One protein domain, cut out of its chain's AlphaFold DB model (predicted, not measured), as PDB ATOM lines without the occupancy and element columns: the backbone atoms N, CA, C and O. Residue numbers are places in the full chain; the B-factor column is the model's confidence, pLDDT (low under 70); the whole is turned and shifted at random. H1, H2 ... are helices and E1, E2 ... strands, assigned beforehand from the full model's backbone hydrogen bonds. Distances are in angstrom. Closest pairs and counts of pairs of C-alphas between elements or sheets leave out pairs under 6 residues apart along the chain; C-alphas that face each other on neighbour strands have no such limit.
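AT A GLANCE: This is residues 46 to 157 of the 162 residues of the protein "Deca-heme c-type cytochrome" of Vibrio alginolyticus (UniProt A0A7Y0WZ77). A small, nearly closed barrel of strands is made by one strongly twisted sheet that is folded round by sharp bends in E5 and E7, with E2 and E8 brought close across the seam. An arm holding H1 leads away from the barrel and makes the longest axis; its residues 47 to 52 stick out. The printed part has 112 residues, with one named helix and eight named strands in the order H1 E1 E2 E3 E4 E5 E6 E7 E8, mostly strand by class. The sheet is branched at E5, and its neighbour pairs are antiparallel. The whole is only just compact, close to loose, with a radius of gyration of the C-alphas of 15.7 A and spans of 53 by 41 by 26 A.

HOW THE PARTS SIT: Begin at H1, residues 50 to 56, where every O i to N i+4 pair is within hydrogen-bond range; H1 is not on the sheet. Strands E2, residues 80 to 84, E3, 87 to 94, E4, 97 to 103, E5, 109 to 118, E6, 123 to 129, E7, 135 to 143, and E8, 153 to 156, form a meander, each strand the antiparallel neighbour of the one before. E1, residues 65 to 67, is antiparallel to E5, with N 117 and O 66 at 2.8 A. Look next at N 82 and O 89, 2.8 A, for E2 and E3, and at N 99 and O 92, 2.8 A, for E3 and E4. E5 bends by 73 degrees at residue 115. It pairs with E4 over residues 109 to 114, where N 112 and O 100 are 2.8 A apart, and with E6 over 114 to 118, where N 118 and O 125 are 2.8 A apart. E1 and E4 lie on one side of E5, E6 on the other side. E7 bends by 72 degrees at residue 139; N 142 and O 124, 2.8 A apart, are within hydrogen-bond range across E6 and E7, and N 143 and O 153, 2.9 A apart, are within hydrogen-bond range across E7 and E8. The closest C-alphas of E2 and E8 are those of Val 82 and Trp 154, 7.1 A apart.

IN THESE COORDINATES: Find C-alpha 50 at (42.513, 19.626, -60.878); H1 runs 9.8 A from there. E5 runs 23.2 A from C-alpha 109 at (34.226, 28.682, -14.882), E3 21.9 A, E7 21.5 A, E6 20.4 A, E4 19.5 A and E2 13.0 A. E8 ends at C-alpha 156, (22.992, 25.727, -26.537).

THE WHOLE: The C-alphas of Cys 48 and Gly 86, 55.1 A apart, are the two farthest apart. The printed part has no cut. The link from E1 to E2, residues 68 to 79, is long. Mean pLDDT of the printed part is 96.8, and no printed residue is under 70.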
ATOM      1  N   ILE A  46      46.503  17.358 -56.267       96.75
ATOM      2  CA  ILE A  46      46.207  18.553 -57.078       96.75
ATOM      3  C   ILE A  46      46.692  18.411 -58.525       96.75
ATOM      4  O   ILE A  46      45.958  18.739 -59.455       96.75
ATOM      5  N   ASP A  47      47.891  17.868 -58.733       96.50
ATOM      6  CA  ASP A  47      48.522  17.808 -60.058       96.50
ATOM      7  C   ASP A  47      47.857  16.818 -61.031       96.50
ATOM      8  O   ASP A  47      48.078  16.902 -62.242       96.50
ATOM      9  N   CYS A  48      47.046  15.878 -60.541       98.12
ATOM     10  CA  CYS A  48      46.321  14.920 -61.387       98.12
ATOM     11  C   CYS A  48      44.797  15.101 -61.354       98.12
ATOM     12  O   CYS A  48      44.124  14.644 -62.276       98.12
ATOM     13  N   HIS A  49      44.263  15.747 -60.315       98.12
ATOM     14  CA  HIS A  49      42.827  15.884 -60.059       98.12
ATOM     15  C   HIS A  49      42.401  17.353 -59.950       98.12
ATOM     16  O   HIS A  49      41.725  17.750 -58.999       98.12
ATOM     17  N   GLN A  50      42.809  18.188 -60.912       97.88
ATOM     18  CA  GLN A  50      42.513  19.626 -60.878       97.88
ATOM     19  C   GLN A  50      41.009  19.905 -60.844       97.88
ATOM     20  O   GLN A  50      40.560  20.724 -60.052       97.88
ATOM     21  N   VAL A  51      40.226  19.198 -61.667       98.25
ATOM     22  CA  VAL A  51      38.774  19.414 -61.776       98.25
ATOM     23  C   VAL A  51      38.074  19.119 -60.447       98.25
ATOM     24  O   VAL A  51      37.208  19.878 -60.015       98.25
ATOM     25  N   GLU A  52      38.453  18.031 -59.775       98.19
ATOM     26  CA  GLU A  52      37.885  17.669 -58.477       98.19
ATOM     27  C   GLU A  52      38.308  18.648 -57.381       98.19
ATOM     28  O   GLU A  52      37.482  19.021 -56.547       98.19
ATOM     29  N   VAL A  53      39.570  19.090 -57.389       97.19
ATOM     30  CA  VAL A  53      40.071  20.077 -56.423       97.19
ATOM     31  C   VAL A  53      39.380  21.422 -56.608       97.19
ATOM     32  O   VAL A  53      38.932  21.996 -55.620       97.19
ATOM     33  N   GLU A  54      39.211  21.894 -57.843       96.69
ATOM     34  CA  GLU A  54      38.476  23.128 -58.147       96.69
ATOM     35  C   GLU A  54      37.015  23.055 -57.684       96.69
ATOM     36  O   GLU A  54      36.477  24.036 -57.175       96.69
ATOM     37  N   ALA A  55      36.367  21.893 -57.817       97.56
ATOM     38  CA  ALA A  55      35.002  21.693 -57.335       97.56
ATOM     39  C   ALA A  55      34.911  21.596 -55.800       97.56
ATOM     40  O   ALA A  55      33.883  21.947 -55.211       97.56
ATOM     41  N   TRP A  56      35.956  21.083 -55.149       97.38
ATOM     42  CA  TRP A  56      36.018  20.925 -53.697       97.38
ATOM     43  C   TRP A  56      36.390  22.225 -52.980       97.38
ATOM     44  O   TRP A  56      35.807  22.518 -51.931       97.38
ATOM     45  N   GLN A  57      37.327  23.001 -53.518       95.62
ATOM     46  CA  GLN A  57      37.847  24.207 -52.882       95.62
ATOM     47  C   GLN A  57      36.742  25.256 -52.698       95.62
ATOM     48  O   GLN A  57      35.977  25.563 -53.612       95.62
ATOM     49  N   GLY A  58      36.624  25.801 -51.489       94.12
ATOM     50  CA  GLY A  58      35.546  26.719 -51.115       94.12
ATOM     51  C   GLY A  58      34.175  26.054 -50.945       94.12
ATOM     52  O   GLY A  58      33.191  26.745 -50.675       94.12
ATOM     53  N   SER A  59      34.072  24.728 -51.071       96.56
ATOM     54  CA  SER A  59      32.859  23.996 -50.700       96.56
ATOM     55  C   SER A  59      32.718  23.896 -49.180       96.56
ATOM     56  O   SER A  59      33.672  24.057 -48.418       96.56
ATOM     57  N   HIS A  60      31.524  23.543 -48.702       96.50
ATOM     58  CA  HIS A  60      31.326  23.298 -47.271       96.50
ATOM     59  C   HIS A  60      32.167  22.131 -46.737       96.50
ATOM     60  O   HIS A  60      32.396  22.089 -45.537       96.50
ATOM     61  N   HIS A  61      32.617  21.200 -47.590       96.12
ATOM     62  CA  HIS A  61      33.511  20.118 -47.169       96.12
ATOM     63  C   HIS A  61      34.935  20.623 -46.935       96.12
ATOM     64  O   HIS A  61      35.553  20.226 -45.956       96.12
ATOM     65  N   ASP A  62      35.434  21.507 -47.800       95.25
ATOM     66  CA  ASP A  62      36.723  22.185 -47.609       95.25
ATOM     67  C   ASP A  62      36.711  23.029 -46.324       95.25
ATOM     68  O   ASP A  62      37.588  22.937 -45.472       95.25
ATOM     69  N   MET A  63      35.623  23.766 -46.102       96.06
ATOM     70  CA  MET A  63      35.475  24.628 -44.926       96.06
ATOM     71  C   MET A  63      34.987  23.895 -43.665       96.06
ATOM     72  O   MET A  63      34.798  24.537 -42.633       96.06
ATOM     73  N   ALA A  64      34.757  22.577 -43.724       95.19
ATOM     74  CA  ALA A  64      34.083  21.830 -42.659       95.19
ATOM     75  C   ALA A  64      34.860  21.829 -41.340       95.19
ATOM     76  O   ALA A  64      34.243  21.759 -40.280       95.19
ATOM     77  N   MET A  65      36.190  21.891 -41.387       96.62
ATOM     78  CA  MET A  65      37.030  22.047 -40.205       96.62
ATOM     79  C   MET A  65      38.226  22.924 -40.557       96.62
ATOM     80  O   MET A  65      39.041  22.557 -41.398       96.62
ATOM     81  N   ARG A  66      38.335  24.086 -39.912       97.38
ATOM     82  CA  ARG A  66      39.448  25.028 -40.101       97.38
ATOM     83  C   ARG A  66      39.988  25.474 -38.753       97.38
ATOM     84  O   ARG A  66      39.271  25.437 -37.755       97.38
ATOM     85  N   HIS A  67      41.238  25.924 -38.722       98.12
ATOM     86  CA  HIS A  67      41.736  26.674 -37.573       98.12
ATOM     87  C   HIS A  67      40.889  27.929 -37.359       98.12
ATOM     88  O   HIS A  67      40.393  28.515 -38.319       98.12
ATOM     89  N   ALA A  68      40.692  28.315 -36.100       98.38
ATOM     90  CA  ALA A  68      39.919  29.502 -35.761       98.38
ATOM     91  C   ALA A  68      40.725  30.776 -36.055       98.38
ATOM     92  O   ALA A  68      41.720  31.060 -35.389       98.38
ATOM     93  N   ASP A  69      40.269  31.543 -37.040       98.06
ATOM     94  CA  ASP A  69      40.861  32.806 -37.469       98.06
ATOM     95  C   ASP A  69      39.767  33.771 -37.974       98.06
ATOM     96  O   ASP A  69      38.566  33.492 -37.898       98.06
ATOM     97  N   SER A  70      40.175  34.944 -38.462       97.12
ATOM     98  CA  SER A  70      39.254  35.962 -38.979       97.12
ATOM     99  C   SER A  70      38.506  35.565 -40.249       97.12
ATOM    100  O   SER A  70      37.501  36.198 -40.558       97.12
ATOM    101  N   GLU A  71      38.986  34.569 -40.990       96.56
ATOM    102  CA  GLU A  71      38.352  34.086 -42.218       96.56
ATOM    103  C   GLU A  71      37.387  32.930 -41.946       96.56
ATOM    104  O   GLU A  71      36.410  32.759 -42.673       96.56
ATOM    105  N   SER A  72      37.651  32.130 -40.911       97.69
ATOM    106  CA  SER A  72      36.901  30.908 -40.629       97.69
ATOM    107  C   SER A  72      35.807  31.071 -39.575       97.69
ATOM    108  O   SER A  72      34.835  30.310 -39.594       97.69
ATOM    109  N   VAL A  73      35.943  32.034 -38.654       98.44
ATOM    110  CA  VAL A  73      34.990  32.250 -37.555       98.44
ATOM    111  C   VAL A  73      33.829  33.134 -38.004       98.44
ATOM    112  O   VAL A  73      33.986  34.336 -38.206       98.44
ATOM    113  N   LEU A  74      32.633  32.547 -38.074       98.25
ATOM    114  CA  LEU A  74      31.390  33.253 -38.407       98.25
ATOM    115  C   LEU A  74      30.665  33.809 -37.172       98.25
ATOM    116  O   LEU A  74      29.768  34.640 -37.295       98.25
ATOM    117  N   GLY A  75      31.001  33.298 -35.989       98.00
ATOM    118  CA  GLY A  75      30.331  33.587 -34.728       98.00
ATOM    119  C   GLY A  75      30.721  34.923 -34.127       98.00
ATOM    120  O   GLY A  75      31.841  35.407 -34.287       98.00
ATOM    121  N   ASN A  76      29.797  35.507 -33.368       98.00
ATOM    122  CA  ASN A  76      30.062  36.761 -32.683       98.00
ATOM    123  C   ASN A  76      30.825  36.529 -31.363       98.00
ATOM    124  O   ASN A  76      30.239  36.114 -30.361       98.00
ATOM    125  N   PHE A  77      32.123  36.850 -31.376       98.62
ATOM    126  CA  PHE A  77      33.019  36.875 -30.211       98.62
ATOM    127  C   PHE A  77      33.317  38.309 -29.726       98.62
ATOM    128  O   PHE A  77      34.362  38.568 -29.131       98.62
ATOM    129  N   ASP A  78      32.422  39.269 -29.962       97.94
ATOM    130  CA  ASP A  78      32.528  40.628 -29.423       97.94
ATOM    131  C   ASP A  78      31.841  40.729 -28.053       97.94
ATOM    132  O   ASP A  78      30.756  41.294 -27.896       97.94
ATOM    133  N   ASN A  79      32.457  40.087 -27.055       98.06
ATOM    134  CA  ASN A  79      32.020  40.085 -25.654       98.06
ATOM    135  C   ASN A  79      30.550  39.680 -25.430       98.06
ATOM    136  O   ASN A  79      29.901  40.162 -24.500       98.06
ATOM    137  N   GLN A  80      30.029  38.773 -26.253       97.50
ATOM    138  CA  GLN A  80      28.653  38.301 -26.153       97.50
ATOM    139  C   GLN A  80      28.455  37.441 -24.910       97.50
ATOM    140  O   GLN A  80      29.291  36.596 -24.597       97.50
ATOM    141  N   VAL A  81      27.327  37.627 -24.226       97.38
ATOM    142  CA  VAL A  81      26.927  36.811 -23.075       97.38
ATOM    143  C   VAL A  81      25.616  36.110 -23.397       97.38
ATOM    144  O   VAL A  81      24.642  36.744 -23.793       97.38
ATOM    145  N   VAL A  82      25.606  34.793 -23.221       95.81
ATOM    146  CA  VAL A  82      24.464  33.920 -23.478       95.81
ATOM    147  C   VAL A  82      24.113  33.211 -22.185       95.81
ATOM    148  O   VAL A  82      24.899  32.418 -21.653       95.81
ATOM    149  N   GLU A  83      22.922  33.486 -21.670       93.56
ATOM    150  CA  GLU A  83      22.410  32.769 -20.511       93.56
ATOM    151  C   GLU A  83      21.835  31.413 -20.923       93.56
ATOM    152  O   GLU A  83      21.032  31.303 -21.849       93.56
ATOM    153  N   HIS A  84      22.232  30.370 -20.202       91.06
ATOM    154  CA  HIS A  84      21.639  29.045 -20.304       91.06
ATOM    155  C   HIS A  84      21.450  28.486 -18.895       91.06
ATOM    156  O   HIS A  84      22.402  28.447 -18.118       91.06
ATOM    157  N   GLN A  85      20.217  28.107 -18.543       90.62
ATOM    158  CA  GLN A  85      19.859  27.620 -17.200       90.62
ATOM    159  C   GLN A  85      20.348  28.546 -16.059       90.62
ATOM    160  O   GLN A  85      20.857  28.089 -15.037       90.62
ATOM    161  N   GLY A  86      20.244  29.869 -16.250       90.62
ATOM    162  CA  GLY A  86      20.688  30.875 -15.271       90.62
ATOM    163  C   GLY A  86      22.211  31.035 -15.143       90.62
ATOM    164  O   GLY A  86      22.678  31.711 -14.230       90.62
ATOM    165  N   LYS A  87      22.995  30.418 -16.034       92.12
ATOM    166  CA  LYS A  87      24.459  30.524 -16.085       92.12
ATOM    167  C   LYS A  87      24.870  31.373 -17.285       92.12
ATOM    168  O   LYS A  87      24.453  31.091 -18.408       92.12
ATOM    169  N   ALA A  88      25.688  32.395 -17.053       95.44
ATOM    170  CA  ALA A  88      26.128  33.345 -18.074       95.44
ATOM    171  C   ALA A  88      27.402  32.863 -18.786       95.44
ATOM    172  O   ALA A  88      28.475  32.860 -18.196       95.44
ATOM    173  N   ASN A  89      27.293  32.488 -20.058       97.62
ATOM    174  CA  ASN A  89      28.405  31.991 -20.871       97.62
ATOM    175  C   ASN A  89      28.904  33.115 -21.775       97.62
ATOM    176  O   ASN A  89      28.097  33.732 -22.470       97.62
ATOM    177  N   ARG A  90      30.207  33.401 -21.774       98.56
ATOM    178  CA  ARG A  90      30.757  34.573 -22.475       98.56
ATOM    179  C   ARG A  90      31.647  34.175 -23.644       98.56
ATOM    180  O   ARG A  90      32.599  33.429 -23.453       98.56
ATOM    181  N   PHE A  91      31.404  34.749 -24.814       98.75
ATOM    182  CA  PHE A  91      32.184  34.568 -26.041       98.75
ATOM    183  C   PHE A  91      32.914  35.869 -26.351       98.75
ATOM    184  O   PHE A  91      32.291  36.929 -26.450       98.75
ATOM    185  N   TYR A  92      34.237  35.824 -26.441       98.81
ATOM    186  CA  TYR A  92      35.049  37.033 -26.516       98.81
ATOM    187  C   TYR A  92      36.372  36.809 -27.258       98.81
ATOM    188  O   TYR A  92      36.764  35.674 -27.528       98.81
ATOM    189  N   ARG A  93      37.078  37.898 -27.578       98.50
ATOM    190  CA  ARG A  93      38.418  37.861 -28.183       98.50
ATOM    191  C   ARG A  93      39.506  38.278 -27.194       98.50
ATOM    192  O   ARG A  93      39.283  39.156 -26.358       98.50
ATOM    193  N   LYS A  94      40.702  37.702 -27.337       98.00
ATOM    194  CA  LYS A  94      41.960  38.194 -26.743       98.00
ATOM    195  C   LYS A  94      42.932  38.488 -27.890       98.00
ATOM    196  O   LYS A  94      43.611  37.593 -28.376       98.00
ATOM    197  N   GLY A  95      42.950  39.735 -28.367       96.81
ATOM    198  CA  GLY A  95      43.653  40.088 -29.606       96.81
ATOM    199  C   GLY A  95      43.048  39.360 -30.813       96.81
ATOM    200  O   GLY A  95      41.855  39.510 -31.100       96.81
ATOM    201  N   ASP A  96      43.865  38.545 -31.479       97.06
ATOM    202  CA  ASP A  96      43.459  37.752 -32.647       97.06
ATOM    203  C   ASP A  96      42.868  36.384 -32.284       97.06
ATOM    204  O   ASP A  96      42.349  35.681 -33.145       97.06
ATOM    205  N   GLU A  97      42.900  36.015 -31.003       98.44
ATOM    206  CA  GLU A  97      42.394  34.733 -30.532       98.44
ATOM    207  C   GLU A  97      40.925  34.804 -30.110       98.44
ATOM    208  O   GLU A  97      40.458  35.798 -29.544       98.44
ATOM    209  N   TYR A  98      40.228  33.685 -30.291       98.81
ATOM    210  CA  TYR A  98      38.827  33.495 -29.941       98.81
ATOM    211  C   TYR A  98      38.715  32.656 -28.672       98.81
ATOM    212  O   TYR A  98      39.380  31.630 -28.532       98.81
ATOM    213  N   TRP A  99      37.883  33.095 -27.732       98.81
ATOM    214  CA  TRP A  99      37.788  32.511 -26.401       98.81
ATOM    215  C   TRP A  99      36.339  32.384 -25.945       98.81
ATOM    216  O   TRP A  99      35.469  33.186 -26.297       98.81
ATOM    217  N   VAL A 100      36.094  31.385 -25.106       98.69
ATOM    218  CA  VAL A 100      34.816  31.195 -24.426       98.69
ATOM    219  C   VAL A 100      35.037  30.982 -22.932       98.69
ATOM    220  O   VAL A 100      35.917  30.227 -22.534       98.69
ATOM    221  N   ASN A 101      34.231  31.642 -22.103       98.50
ATOM    222  CA  ASN A 101      34.140  31.394 -20.671       98.50
ATOM    223  C   ASN A 101      32.862  30.597 -20.382       98.50
ATOM    224  O   ASN A 101      31.758  31.137 -20.504       98.50
ATOM    225  N   ILE A 102      33.020  29.314 -20.051       97.12
ATOM    226  CA  ILE A 102      31.937  28.351 -19.775       97.12
ATOM    227  C   ILE A 102      32.312  27.465 -18.582       97.12
ATOM    228  O   ILE A 102      33.480  27.390 -18.191       97.12
ATOM    229  N   GLN A 103      31.328  26.777 -17.998       95.44
ATOM    230  CA  GLN A 103      31.608  25.783 -16.964       95.44
ATOM    231  C   GLN A 103      32.258  24.528 -17.555       95.44
ATOM    232  O   GLN A 103      31.774  23.973 -18.540       95.44
ATOM    233  N   GLY A 104      33.350  24.079 -16.938       92.38
ATOM    234  CA  GLY A 104      33.976  22.796 -17.242       92.38
ATOM    235  C   GLY A 104      33.276  21.619 -16.553       92.38
ATOM    236  O   GLY A 104      32.338  21.809 -15.774       92.38
ATOM    237  N   PRO A 105      33.771  20.386 -16.769       89.38
ATOM    238  CA  PRO A 105      33.262  19.188 -16.094       89.38
ATOM    239  C   PRO A 105      33.378  19.231 -14.561       89.38
ATOM    240  O   PRO A 105      32.675  18.506 -13.865       89.38
ATOM    241  N   ASP A 106      34.255  20.083 -14.023       93.88
ATOM    242  CA  ASP A 106      34.417  20.330 -12.586       93.88
ATOM    243  C   ASP A 106      33.398  21.339 -12.017       93.88
ATOM    244  O   ASP A 106      33.452  21.674 -10.831       93.88
ATOM    245  N   GLY A 107      32.490  21.850 -12.857       93.00
ATOM    246  CA  GLY A 107      31.480  22.846 -12.506       93.00
ATOM    247  C   GLY A 107      32.025  24.263 -12.309       93.00
ATOM    248  O   GLY A 107      31.257  25.163 -11.961       93.00
ATOM    249  N   LYS A 108      33.325  24.496 -12.518       96.94
ATOM    250  CA  LYS A 108      33.947  25.820 -12.389       96.94
ATOM    251  C   LYS A 108      33.999  26.524 -13.736       96.94
ATOM    252  O   LYS A 108      33.986  25.886 -14.782       96.94
ATOM    253  N   TRP A 109      34.061  27.850 -13.694       97.56
ATOM    254  CA  TRP A 109      34.226  28.682 -14.882       97.56
ATOM    255  C   TRP A 109      35.673  28.659 -15.355       97.56
ATOM    256  O   TRP A 109      36.579  28.931 -14.568       97.56
ATOM    257  N   HIS A 110      35.868  28.391 -16.642       97.62
ATOM    258  CA  HIS A 110      37.179  28.375 -17.281       97.62
ATOM    259  C   HIS A 110      37.126  29.119 -18.604       97.62
ATOM    260  O   HIS A 110      36.106  29.109 -19.293       97.62
ATOM    261  N   ASP A 111      38.249  29.734 -18.954       98.25
ATOM    262  CA  ASP A 111      38.476  30.291 -20.277       98.25
ATOM    263  C   ASP A 111      39.083  29.222 -21.184       98.25
ATOM    264  O   ASP A 111      40.187  28.746 -20.926       98.25
ATOM    265  N   TYR A 112      38.397  28.896 -22.273       98.31
ATOM    266  CA  TYR A 112      38.894  27.980 -23.289       98.31
ATOM    267  C   TYR A 112      39.175  28.725 -24.587       98.31
ATOM    268  O   TYR A 112      38.320  29.465 -25.086       98.31
ATOM    269  N   LYS A 113      40.368  28.510 -25.146       98.56
ATOM    270  CA  LYS A 113      40.718  29.002 -26.475       98.56
ATOM    271  C   LYS A 113      40.013  28.156 -27.526       98.56
ATOM    272  O   LYS A 113      40.162  26.934 -27.566       98.56
ATOM    273  N   ILE A 114      39.281  28.822 -28.403       98.69
ATOM    274  CA  ILE A 114      38.721  28.213 -29.598       98.69
ATOM    275  C   ILE A 114      39.859  28.034 -30.599       98.69
ATOM    276  O   ILE A 114      40.458  29.009 -31.049       98.69
ATOM    277  N   SER A 115      40.177  26.780 -30.903       98.50
ATOM    278  CA  SER A 115      41.303  26.417 -31.773       98.50
ATOM    279  C   SER A 115      40.846  26.069 -33.187       98.50
ATOM    280  O   SER A 115      41.591  26.283 -34.143       98.50
ATOM    281  N   TYR A 116      39.600  25.607 -33.332       98.62
ATOM    282  CA  TYR A 116      39.025  25.229 -34.619       98.62
ATOM    283  C   TYR A 116      37.548  25.602 -34.720       98.62
ATOM    284  O   TYR A 116      36.828  25.670 -33.717       98.62
ATOM    285  N   THR A 117      37.090  25.762 -35.954       98.50
ATOM    286  CA  THR A 117      35.677  25.784 -36.327       98.50
ATOM    287  C   THR A 117      35.257  24.418 -36.861       98.50
ATOM    288  O   THR A 117      36.087  23.642 -37.341       98.50
ATOM    289  N   PHE A 118      33.970  24.102 -36.746       98.00
ATOM    290  CA  PHE A 118      33.383  22.886 -37.295       98.00
ATOM    291  C   PHE A 118      32.041  23.192 -37.961       98.00
ATOM    292  O   PHE A 118      31.142  23.759 -37.339       98.00
ATOM    293  N   GLY A 119      31.900  22.810 -39.224       96.75
ATOM    294  CA  GLY A 119      30.819  23.265 -40.090       96.75
ATOM    295  C   GLY A 119      31.030  24.689 -40.617       96.75
ATOM    296  O   GLY A 119      31.990  25.385 -40.281       96.75
ATOM    297  N   TRP A 120      30.100  25.119 -41.471       96.06
ATOM    298  CA  TRP A 120      30.156  26.409 -42.158       96.06
ATOM    299  C   TRP A 120      28.821  27.161 -42.062       96.06
ATOM    300  O   TRP A 120      28.572  27.890 -41.106       96.06
ATOM    301  N   VAL A 121      27.910  26.952 -43.013       95.50
ATOM    302  CA  VAL A 121      26.543  27.493 -42.975       95.50
ATOM    303  C   VAL A 121      25.523  26.365 -43.164       95.50
ATOM    304  O   VAL A 121      25.825  25.391 -43.860       95.50
ATOM    305  N   PRO A 122      24.320  26.450 -42.562       96.56
ATOM    306  CA  PRO A 122      23.779  27.555 -41.752       96.56
ATOM    307  C   PRO A 122      24.250  27.570 -40.291       96.56
ATOM    308  O   PRO A 122      23.791  28.397 -39.508       96.56
ATOM    309  N   LEU A 123      25.098  26.622 -39.896       96.12
ATOM    310  CA  LEU A 123      25.402  26.358 -38.499       96.12
ATOM    311  C   LEU A 123      26.889  26.058 -38.349       96.12
ATOM    312  O   LEU A 123      27.421  25.224 -39.083       96.12
ATOM    313  N   GLN A 124      27.535  26.731 -37.400       98.31
ATOM    314  CA  GLN A 124      28.952  26.548 -37.109       98.31
ATOM    315  C   GLN A 124      29.157  26.279 -35.621       98.31
ATOM    316  O   GLN A 124      28.648  26.995 -34.757       98.31
ATOM    317  N   GLN A 125      29.909  25.230 -35.325       98.12
ATOM    318  CA  GLN A 125      30.355  24.867 -33.989       98.12
ATOM    319  C   GLN A 125      31.834  25.214 -33.810       98.12
ATOM    320  O   GLN A 125      32.545  25.525 -34.766       98.12
ATOM    321  N   TYR A 126      32.298  25.151 -32.565       98.56
ATOM    322  CA  TYR A 126      33.651  25.546 -32.193       98.56
ATOM    323  C   TYR A 126      34.281  24.504 -31.292       98.56
ATOM    324  O   TYR A 126      33.600  23.892 -30.464       98.56
ATOM    325  N   MET A 127      35.583  24.310 -31.465       98.56
ATOM    326  CA  MET A 127      36.326  23.283 -30.755       98.56
ATOM    327  C   MET A 127      37.473  23.882 -29.955       98.56
ATOM    328  O   MET A 127      38.134  24.833 -30.381       98.56
ATOM    329  N   VAL A 128      37.701  23.283 -28.794       98.12
ATOM    330  CA  VAL A 128      38.808  23.580 -27.888       98.12
ATOM    331  C   VAL A 128      39.788  22.417 -27.934       98.12
ATOM    332  O   VAL A 128      39.371  21.262 -28.045       98.12
ATOM    333  N   GLU A 129      41.077  22.724 -27.870       97.38
ATOM    334  CA  GLU A 129      42.155  21.739 -27.786       97.38
ATOM    335  C   GLU A 129      42.748  21.781 -26.376       97.38
ATOM    336  O   GLU A 129      42.955  22.860 -25.815       97.38
ATOM    337  N   PHE A 130      42.961  20.610 -25.781       94.81
ATOM    338  CA  PHE A 130      43.552  20.452 -24.455       94.81
ATOM    339  C   PHE A 130      45.026  20.050 -24.564       94.81
ATOM    340  O   PHE A 130      45.437  19.446 -25.551       94.81
ATOM    341  N   ASP A 131      45.804  20.288 -23.504       93.50
ATOM    342  CA  ASP A 131      47.241  19.963 -23.454       93.50
ATOM    343  C   ASP A 131      47.555  18.467 -23.668       93.50
ATOM    344  O   ASP A 131      48.679  18.102 -24.004       93.50
ATOM    345  N   ASP A 132      46.566  17.587 -23.471       94.44
ATOM    346  CA  ASP A 132      46.670  16.144 -23.718       94.44
ATOM    347  C   ASP A 132      46.343  15.735 -25.170       94.44
ATOM    348  O   ASP A 132      46.262  14.543 -25.474       94.44
ATOM    349  N   GLY A 133      46.155  16.710 -26.063       94.31
ATOM    350  CA  GLY A 133      45.874  16.521 -27.487       94.31
ATOM    351  C   GLY A 133      44.412  16.215 -27.810       94.31
ATOM    352  O   GLY A 133      44.070  16.004 -28.975       94.31
ATOM    353  N   ARG A 134      43.514  16.171 -26.816       96.00
ATOM    354  CA  ARG A 134      42.082  16.014 -27.094       96.00
ATOM    355  C   ARG A 134      41.505  17.293 -27.691       96.00
ATOM    356  O   ARG A 134      41.751  18.385 -27.190       96.00
ATOM    357  N   ILE A 135      40.634  17.124 -28.681       97.38
ATOM    358  CA  ILE A 135      39.832  18.195 -29.279       97.38
ATOM    359  C   ILE A 135      38.362  17.916 -28.971       97.38
ATOM    360  O   ILE A 135      37.885  16.799 -29.182       97.38
ATOM    361  N   GLN A 136      37.640  18.904 -28.441       96.50
ATOM    362  CA  GLN A 136      36.226  18.755 -28.084       96.50
ATOM    363  C   GLN A 136      35.395  19.942 -28.554       96.50
ATOM    364  O   GLN A 136      35.832  21.090 -28.486       96.50
ATOM    365  N   LEU A 137      34.168  19.656 -28.986       97.12
ATOM    366  CA  LEU A 137      33.159  20.667 -29.282       97.12
ATOM    367  C   LEU A 137      32.649  21.296 -27.984       97.12
ATOM    368  O   LEU A 137      32.335  20.593 -27.023       97.12
ATOM    369  N   ILE A 138      32.510  22.619 -27.979       96.88
ATOM    370  CA  ILE A 138      31.797  23.320 -26.908       96.88
ATOM    371  C   ILE A 138      30.282  23.076 -27.048       96.88
ATOM    372  O   ILE A 138      29.802  22.834 -28.159       96.88
ATOM    373  N   PRO A 139      29.481  23.186 -25.971       95.69
ATOM    374  CA  PRO A 139      28.047  22.877 -26.018       95.69
ATOM    375  C   PRO A 139      27.197  23.998 -26.649       95.69
ATOM    376  O   PRO A 139      25.995  24.099 -26.410       95.69
ATOM    377  N   PHE A 140      27.816  24.845 -27.472       97.00
ATOM    378  CA  PHE A 140      27.191  25.967 -28.154       97.00
ATOM    379  C   PHE A 140      27.503  25.932 -29.642       97.00
ATOM    380  O   PHE A 140      28.592  25.538 -30.065       97.00
ATOM    381  N   ALA A 141      26.551  26.418 -30.424       97.62
ATOM    382  CA  ALA A 141      26.734  26.647 -31.840       97.62
ATOM    383  C   ALA A 141      26.224  28.028 -32.242       97.62
ATOM    384  O   ALA A 141      25.387  28.632 -31.564       97.62
ATOM    385  N   TRP A 142      26.750  28.509 -33.359       98.38
ATOM    386  CA  TRP A 142      26.356  29.745 -34.001       98.38
ATOM    387  C   TRP A 142      25.448  29.450 -35.190       98.38
ATOM    388  O   TRP A 142      25.804  28.677 -36.079       98.38
ATOM    389  N   ASP A 143      24.282  30.084 -35.208       98.25
ATOM    390  CA  ASP A 143      23.405  30.130 -36.371       98.25
ATOM    391  C   ASP A 143      23.856  31.278 -37.282       98.25
ATOM    392  O   ASP A 143      23.657  32.449 -36.954       98.25
ATOM    393  N   SER A 144      24.489  30.952 -38.408       97.81
ATOM    394  CA  SER A 144      25.079  31.930 -39.329       97.81
ATOM    395  C   SER A 144      24.091  32.481 -40.357       97.81
ATOM    396  O   SER A 144      24.462  33.334 -41.163       97.81
ATOM    397  N   ARG A 145      22.824  32.044 -40.326       98.25
ATOM    398  CA  ARG A 145      21.766  32.605 -41.181       98.25
ATOM    399  C   ARG A 145      21.559  34.088 -40.896       98.25
ATOM    400  O   ARG A 145      22.005  34.607 -39.871       98.25
ATOM    401  N   SER A 146      20.864  34.774 -41.799       98.06
ATOM    402  CA  SER A 146      20.542  36.185 -41.601       98.06
ATOM    403  C   SER A 146      19.579  36.383 -40.423       98.06
ATOM    404  O   SER A 146      18.883  35.453 -39.999       98.06
ATOM    405  N   VAL A 147      19.509  37.610 -39.906       97.12
ATOM    406  CA  VAL A 147      18.587  37.966 -38.814       97.12
ATOM    407  C   VAL A 147      17.131  37.727 -39.230       97.12
ATOM    408  O   VAL A 147      16.341  37.213 -38.442       97.12
ATOM    409  N   GLU A 148      16.782  38.003 -40.488       98.00
ATOM    410  CA  GLU A 148      15.438  37.788 -41.044       98.00
ATOM    411  C   GLU A 148      15.042  36.303 -41.047       98.00
ATOM    412  O   GLU A 148      13.862  35.970 -40.963       98.00
ATOM    413  N   GLN A 149      16.029  35.405 -41.114       97.50
ATOM    414  CA  GLN A 149      15.853  33.953 -41.027       97.50
ATOM    415  C   GLN A 149      15.956  33.421 -39.583       97.50
ATOM    416  O   GLN A 149      15.905  32.205 -39.371       97.50
ATOM    417  N   GLY A 150      16.100  34.310 -38.594       95.19
ATOM    418  CA  GLY A 150      16.245  33.975 -37.175       95.19
ATOM    419  C   GLY A 150      17.650  33.521 -36.762       95.19
ATOM    420  O   GLY A 150      17.786  32.879 -35.715       95.19
ATOM    421  N   GLY A 151      18.663  33.805 -37.588       97.38
ATOM    422  CA  GLY A 151      20.068  33.522 -37.307       97.38
ATOM    423  C   GLY A 151      20.786  34.662 -36.586       97.38
ATOM    424  O   GLY A 151      20.170  35.437 -35.855       97.38
ATOM    425  N   GLN A 152      22.104  34.730 -36.775       97.75
ATOM    426  CA  GLN A 152      23.035  35.611 -36.063       97.75
ATOM    427  C   GLN A 152      22.934  35.483 -34.539       97.75
ATOM    428  O   GLN A 152      22.904  36.475 -33.808       97.75
ATOM    429  N   ARG A 153      22.854  34.242 -34.048       97.50
ATOM    430  CA  ARG A 153      22.702  33.971 -32.617       97.50
ATOM    431  C   ARG A 153      23.419  32.709 -32.176       97.50
ATOM    432  O   ARG A 153      23.485  31.709 -32.893       97.50
ATOM    433  N   TRP A 154      23.876  32.752 -30.935       97.56
ATOM    434  CA  TRP A 154      24.326  31.584 -30.201       97.56
ATOM    435  C   TRP A 154      23.133  30.795 -29.672       97.56
ATOM    436  O   TRP A 154      22.118  31.369 -29.268       97.56
ATOM    437  N   PHE A 155      23.263  29.476 -29.620       92.94
ATOM    438  CA  PHE A 155      22.321  28.627 -28.905       92.94
ATOM    439  C   PHE A 155      23.032  27.416 -28.304       92.94
ATOM    440  O   PHE A 155      24.054  26.956 -28.815       92.94
ATOM    441  N   HIS A 156      22.491  26.928 -27.190       94.12
ATOM    442  CA  HIS A 156      22.992  25.727 -26.537       94.12
ATOM    443  C   HIS A 156      22.495  24.490 -27.291       94.12
ATOM    444  O   HIS A 156      21.313  24.407 -27.629       94.12
ATOM    445  N   LEU A 157      23.382  23.529 -27.545       92.00
ATOM    446  CA  LEU A 157      23.063  22.314 -28.307       92.00
ATOM    447  C   LEU A 157      22.136  21.358 -27.545       92.00
ATOM    448  O   LEU A 157      21.478  20.521 -28.159       92.00
TER     449      LEU A 157